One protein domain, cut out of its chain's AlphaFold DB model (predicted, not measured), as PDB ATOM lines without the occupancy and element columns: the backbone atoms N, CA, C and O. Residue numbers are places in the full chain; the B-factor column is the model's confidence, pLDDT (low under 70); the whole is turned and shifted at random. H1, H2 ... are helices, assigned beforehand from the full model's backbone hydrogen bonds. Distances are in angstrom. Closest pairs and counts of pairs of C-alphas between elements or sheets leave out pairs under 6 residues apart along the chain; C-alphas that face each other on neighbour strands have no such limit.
ATOM      1  N   HIS A  45      23.079 -47.971  -6.246       98.19
ATOM      2  CA  HIS A  45      22.640 -48.259  -7.610       98.19
ATOM      3  C   HIS A  45      23.599 -47.592  -8.602       98.19
ATOM      4  O   HIS A  45      24.419 -46.769  -8.199       98.19
ATOM      5  N   ASP A  46      23.497 -47.965  -9.877       98.25
ATOM      6  CA  ASP A  46      24.298 -47.380 -10.954       98.25
ATOM      7  C   ASP A  46      23.842 -45.938 -11.217       98.25
ATOM      8  O   ASP A  46      22.711 -45.679 -11.641       98.25
ATOM      9  N   CYS A  47      24.733 -45.000 -10.926       98.06
ATOM     10  CA  CYS A  47      24.539 -43.565 -11.070       98.06
ATOM     11  C   CYS A  47      25.218 -43.012 -12.322       98.06
ATOM     12  O   CYS A  47      24.908 -41.896 -12.750       98.06
ATOM     13  N   THR A  48      26.170 -43.752 -12.889       96.75
ATOM     14  CA  THR A  48      26.925 -43.348 -14.079       96.75
ATOM     15  C   THR A  48      26.303 -43.864 -15.378       96.75
ATOM     16  O   THR A  48      26.551 -43.293 -16.440       96.75
ATOM     17  N   GLY A  49      25.460 -44.893 -15.301       97.56
ATOM     18  CA  GLY A  49      24.827 -45.562 -16.434       97.56
ATOM     19  C   GLY A  49      25.760 -46.526 -17.169       97.56
ATOM     20  O   GLY A  49      25.517 -46.819 -18.342       97.56
ATOM     21  N   ASN A  50      26.847 -46.976 -16.532       96.88
ATOM     22  CA  ASN A  50      27.840 -47.867 -17.145       96.88
ATOM     23  C   ASN A  50      27.556 -49.366 -16.898       96.88
ATOM     24  O   ASN A  50      28.279 -50.215 -17.421       96.88
ATOM     25  N   GLY A  51      26.507 -49.695 -16.137       97.94
ATOM     26  CA  GLY A  51      26.102 -51.062 -15.810       97.94
ATOM     27  C   GLY A  51      26.880 -51.710 -14.661       97.94
ATOM     28  O   GLY A  51      26.674 -52.894 -14.392       97.94
ATOM     29  N   VAL A  52      27.758 -50.971 -13.980       97.31
ATOM     30  CA  VAL A  52      28.560 -51.427 -12.838       97.31
ATOM     31  C   VAL A  52      28.258 -50.523 -11.646       97.31
ATOM     32  O   VAL A  52      28.111 -49.324 -11.809       97.31
ATOM     33  N   ILE A  53      28.146 -51.104 -10.450       97.44
ATOM     34  CA  ILE A  53      28.023 -50.338  -9.204       97.44
ATOM     35  C   ILE A  53      29.383 -50.365  -8.516       97.44
ATOM     36  O   ILE A  53      29.790 -51.413  -8.005       97.44
ATOM     37  N   ASP A  54      30.086 -49.237  -8.507       95.31
ATOM     38  CA  ASP A  54      31.436 -49.133  -7.958       95.31
ATOM     39  C   ASP A  54      31.661 -47.887  -7.074       95.31
ATOM     40  O   ASP A  54      30.735 -47.235  -6.579       95.31
ATOM     41  N   CYS A  55      32.934 -47.591  -6.784       95.12
ATOM     42  CA  CYS A  55      33.319 -46.463  -5.944       95.12
ATOM     43  C   CYS A  55      32.837 -45.108  -6.483       95.12
ATOM     44  O   CYS A  55      32.593 -44.205  -5.678       95.12
ATOM     45  N   GLU A  56      32.734 -44.928  -7.803       95.69
ATOM     46  CA  GLU A  56      32.253 -43.680  -8.386       95.69
ATOM     47  C   GLU A  56      30.761 -43.481  -8.093       95.69
ATOM     48  O   GLU A  56      30.368 -42.389  -7.673       95.69
ATOM     49  N   ASP A  57      29.946 -44.533  -8.192       97.81
ATOM     50  CA  ASP A  57      28.523 -44.469  -7.841       97.81
ATOM     51  C   ASP A  57      28.326 -44.148  -6.359       97.81
ATOM     52  O   ASP A  57      27.574 -43.238  -6.000       97.81
ATOM     53  N   TYR A  58      29.067 -44.827  -5.479       97.50
ATOM     54  CA  TYR A  58      28.985 -44.581  -4.039       97.50
ATOM     55  C   TYR A  58      29.445 -43.172  -3.655       97.50
ATOM     56  O   TYR A  58      28.825 -42.542  -2.793       97.50
ATOM     57  N   LEU A  59      30.472 -42.623  -4.312       96.88
ATOM     58  CA  LEU A  59      30.863 -41.225  -4.116       96.88
ATOM     59  C   LEU A  59      29.723 -40.276  -4.508       96.88
ATOM     60  O   LEU A  59      29.419 -39.331  -3.771       96.88
ATOM     61  N   ARG A  60      29.093 -40.508  -5.664       97.69
ATOM     62  CA  ARG A  60      27.994 -39.672  -6.161       97.69
ATOM     63  C   ARG A  60      26.795 -39.729  -5.226       97.69
ATOM     64  O   ARG A  60      26.282 -38.675  -4.861       97.69
ATOM     65  N   ILE A  61      26.413 -40.915  -4.758       98.38
ATOM     66  CA  ILE A  61      25.346 -41.105  -3.767       98.38
ATOM     67  C   ILE A  61      25.684 -40.387  -2.457       98.38
ATOM     68  O   ILE A  61      24.839 -39.685  -1.902       98.38
ATOM     69  N   HIS A  62      26.925 -40.497  -1.974       97.06
ATOM     70  CA  HIS A  62      27.357 -39.814  -0.754       97.06
ATOM     71  C   HIS A  62      27.278 -38.287  -0.889       97.06
ATOM     72  O   HIS A  62      26.904 -37.592   0.057       97.06
ATOM     73  N   ARG A  63      27.634 -37.751  -2.063       97.38
ATOM     74  CA  ARG A  63      27.736 -36.306  -2.282       97.38
ATOM     75  C   ARG A  63      26.420 -35.646  -2.688       97.38
ATOM     76  O   ARG A  63      26.187 -34.505  -2.293       97.38
ATOM     77  N   LEU A  64      25.618 -36.319  -3.504       97.38
ATOM     78  CA  LEU A  64      24.417 -35.775  -4.149       97.38
ATOM     79  C   LEU A  64      23.119 -36.368  -3.574       97.38
ATOM     80  O   LEU A  64      22.030 -35.907  -3.915       97.38
ATOM     81  N   GLY A  65      23.227 -37.353  -2.681       97.31
ATOM     82  CA  GLY A  65      22.102 -38.106  -2.138       97.31
ATOM     83  C   GLY A  65      21.644 -39.225  -3.075       97.31
ATOM     84  O   GLY A  65      21.962 -39.230  -4.263       97.31
ATOM     85  N   ALA A  66      20.860 -40.161  -2.527       95.31
ATOM     86  CA  ALA A  66      20.397 -41.357  -3.233       95.31
ATOM     87  C   ALA A  66      19.802 -41.051  -4.619       95.31
ATOM     88  O   ALA A  66      20.320 -41.509  -5.624       95.31
ATOM     89  N   ASN A  67      18.775 -40.205  -4.699       95.12
ATOM     90  CA  ASN A  67      18.073 -39.954  -5.966       95.12
ATOM     91  C   ASN A  67      18.740 -38.882  -6.850       95.12
ATOM     92  O   ASN A  67      18.257 -38.606  -7.945       95.12
ATOM     93  N   GLY A  68      19.794 -38.222  -6.362       97.25
ATOM     94  CA  GLY A  68      20.451 -37.100  -7.043       97.25
ATOM     95  C   GLY A  68      21.771 -37.470  -7.721       97.25
ATOM     96  O   GLY A  68      22.436 -36.594  -8.272       97.25
ATOM     97  N   CYS A  69      22.183 -38.735  -7.662       97.69
ATOM     98  CA  CYS A  69      23.552 -39.148  -7.969       97.69
ATOM     99  C   CYS A  69      23.959 -39.037  -9.453       97.69
ATOM    100  O   CYS A  69      25.152 -39.012  -9.763       97.69
ATOM    101  N   THR A  70      23.000 -38.870 -10.366       97.69
ATOM    102  CA  THR A  70      23.253 -38.572 -11.788       97.69
ATOM    103  C   THR A  70      23.635 -37.106 -12.033       97.69
ATOM    104  O   THR A  70      24.047 -36.739 -13.135       97.69
ATOM    105  N   GLY A  71      23.526 -36.250 -11.011       96.81
ATOM    106  CA  GLY A  71      23.902 -34.844 -11.079       96.81
ATOM    107  C   GLY A  71      25.399 -34.610 -11.321       96.81
ATOM    108  O   GLY A  71      26.250 -35.490 -11.158       96.81
ATOM    109  N   ALA A  72      25.728 -33.375 -11.704       96.12
ATOM    110  CA  ALA A  72      27.108 -32.961 -11.921       96.12
ATOM    111  C   ALA A  72      27.857 -32.785 -10.592       96.12
ATOM    112  O   ALA A  72      27.377 -32.127  -9.664       96.12
ATOM    113  N   LEU A  73      29.074 -33.323 -10.519       96.00
ATOM    114  CA  LEU A  73      29.989 -33.056  -9.417       96.00
ATOM    115  C   LEU A  73      30.749 -31.750  -9.658       96.00
ATOM    116  O   LEU A  73      31.032 -31.342 -10.783       96.00
ATOM    117  N   ASN A  74      31.132 -31.090  -8.566       95.94
ATOM    118  CA  ASN A  74      32.099 -30.007  -8.654       95.94
ATOM    119  C   ASN A  74      33.458 -30.567  -9.119       95.94
ATOM    120  O   ASN A  74      33.986 -31.493  -8.501       95.94
ATOM    121  N   SER A  75      34.063 -29.953 -10.137       96.50
ATOM    122  CA  SER A  75      35.301 -30.445 -10.762       96.50
ATOM    123  C   SER A  75      36.479 -30.586  -9.792       96.50
ATOM    124  O   SER A  75      37.252 -31.533  -9.888       96.50
ATOM    125  N   LYS A  76      36.616 -29.695  -8.799       97.12
ATOM    126  CA  LYS A  76      37.675 -29.798  -7.780       97.12
ATOM    127  C   LYS A  76      37.482 -31.026  -6.890       97.12
ATOM    128  O   LYS A  76      38.464 -31.656  -6.502       97.12
ATOM    129  N   TYR A  77      36.236 -31.344  -6.547       95.44
ATOM    130  CA  TYR A  77      35.902 -32.521  -5.748       95.44
ATOM    131  C   TYR A  77      36.150 -33.808  -6.541       95.44
ATOM    132  O   TYR A  77      36.865 -34.691  -6.074       95.44
ATOM    133  N   GLU A  78      35.651 -33.857  -7.775       95.69
ATOM    134  CA  GLU A  78      35.817 -34.998  -8.676       95.69
ATOM    135  C   GLU A  78      37.294 -35.284  -8.983       95.69
ATOM    136  O   GLU A  78      37.745 -36.423  -8.877       95.69
ATOM    137  N   ASN A  79      38.093 -34.249  -9.261       96.69
ATOM    138  CA  ASN A  79      39.524 -34.405  -9.522       96.69
ATOM    139  C   ASN A  79      40.290 -34.957  -8.312       96.69
ATOM    140  O   ASN A  79      41.209 -35.759  -8.482       96.69
ATOM    141  N   ARG A  80      39.916 -34.556  -7.089       96.50
ATOM    142  CA  ARG A  80      40.513 -35.101  -5.857       96.50
ATOM    143  C   ARG A  80      40.177 -36.575  -5.675       96.50
ATOM    144  O   ARG A  80      41.064 -37.354  -5.340       96.50
ATOM    145  N   PHE A  81      38.930 -36.955  -5.931       95.56
ATOM    146  CA  PHE A  81      38.516 -38.352  -5.885       95.56
ATOM    147  C   PHE A  81      39.246 -39.203  -6.933       95.56
ATOM    148  O   PHE A  81      39.851 -40.213  -6.588       95.56
ATOM    149  N   LYS A  82      39.286 -38.750  -8.192       95.12
ATOM    150  CA  LYS A  82      39.998 -39.442  -9.280       95.12
ATOM    151  C   LYS A  82      41.493 -39.585  -9.007       95.12
ATOM    152  O   LYS A  82      42.097 -40.588  -9.377       95.12
ATOM    153  N   LEU A  83      42.110 -38.592  -8.367       95.81
ATOM    154  CA  LEU A  83      43.489 -38.716  -7.901       95.81
ATOM    155  C   LEU A  83      43.619 -39.827  -6.852       95.81
ATOM    156  O   LEU A  83      44.482 -40.680  -7.012       95.81
ATOM    157  N   CYS A  84      42.745 -39.848  -5.840       95.12
ATOM    158  CA  CYS A  84      42.732 -40.882  -4.804       95.12
ATOM    159  C   CYS A  84      42.610 -42.293  -5.400       95.12
ATOM    160  O   CYS A  84      43.461 -43.136  -5.126       95.12
ATOM    161  N   LEU A  85      41.626 -42.529  -6.277       93.06
ATOM    162  CA  LEU A  85      41.460 -43.832  -6.930       93.06
ATOM    163  C   LEU A  85      42.726 -44.251  -7.681       93.06
ATOM    164  O   LEU A  85      43.261 -45.323  -7.430       93.06
ATOM    165  N   ARG A  86      43.293 -43.378  -8.521       93.75
ATOM    166  CA  ARG A  86      44.527 -43.710  -9.257       93.75
ATOM    167  C   ARG A  86      45.706 -44.056  -8.346       93.75
ATOM    168  O   ARG A  86      46.578 -44.808  -8.764       93.75
ATOM    169  N   THR A  87      45.757 -43.500  -7.138       95.44
ATOM    170  CA  THR A  87      46.833 -43.768  -6.178       95.44
ATOM    171  C   THR A  87      46.606 -45.051  -5.367       95.44
ATOM    172  O   THR A  87      47.581 -45.727  -5.041       95.44
ATOM    173  N   PHE A  88      45.355 -45.400  -5.049       91.44
ATOM    174  CA  PHE A  88      45.038 -46.413  -4.030       91.44
ATOM    175  C   PHE A  88      44.137 -47.571  -4.497       91.44
ATOM    176  O   PHE A  88      43.964 -48.517  -3.744       91.44
ATOM    177  N   GLN A  89      43.584 -47.559  -5.713       79.88
ATOM    178  CA  GLN A  89      42.565 -48.531  -6.162       79.88
ATOM    179  C   GLN A  89      43.038 -49.998  -6.228       79.88
ATOM    180  O   GLN A  89      42.201 -50.892  -6.282       79.88
ATOM    181  N   ASN A  90      44.351 -50.249  -6.193       77.25
ATOM    182  CA  ASN A  90      44.944 -51.594  -6.232       77.25
ATOM    183  C   ASN A  90      45.741 -51.949  -4.960       77.25
ATOM    184  O   ASN A  90      46.583 -52.845  -5.014       77.25
ATOM    185  N   GLN A  91      45.564 -51.196  -3.870       57.88
ATOM    186  CA  GLN A  91      46.181 -51.494  -2.572       57.88
ATOM    187  C   GLN A  91      45.241 -52.348  -1.726       57.88
ATOM    188  O   GLN A  91      45.763 -53.252  -1.041       57.88
TER     189      GLN A  91
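Overview. This is residues 45 to 91 of the 91 residues of the protein "Lysozyme" of Acromyrmex echinatior (UniProt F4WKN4). What is the main picture? The longest helix, H2, runs side by side with the shorter H1 but is spaced from it, and residues 65 to 74 join them as a loop; residues 45 to 54 make another loop, at the end of H1 where Cys 55 begins it. What is it made of? The printed part has 47 residues with two named helices, H1 then H2, and no named strand; the class is all helix. It is compact, with a radius of gyration of the C-alphas of 10.7 A and spans of 29 by 23 by 15 A.

Along the chain. Where is H2? It holds residues 75 to 88, 19.9 A long, and ends at C-alpha 88, (45.038, -46.413, -4.030). Where is H1? It holds residues 55 to 64, 14.0 A long, from C-alpha 55 at (33.319, -46.463, -5.944).

Arrangement. How do H1 and H2 stand? They are near each other, with 10 pairs of C-alphas within 10 A and the closest at 8.4 A. Are their backbones well formed? In H1 and H2 every O i to N i+4 pair is within hydrogen-bond range.

Size, cuts and confidence. How large is it? The two C-alphas farthest apart, of Asn 67 and Gln 91, are 30.6 A apart. Is it continuous? The printed part has no cut, and the link from H1 to H2 is short. Where is confidence low? Residue 91 is under 70.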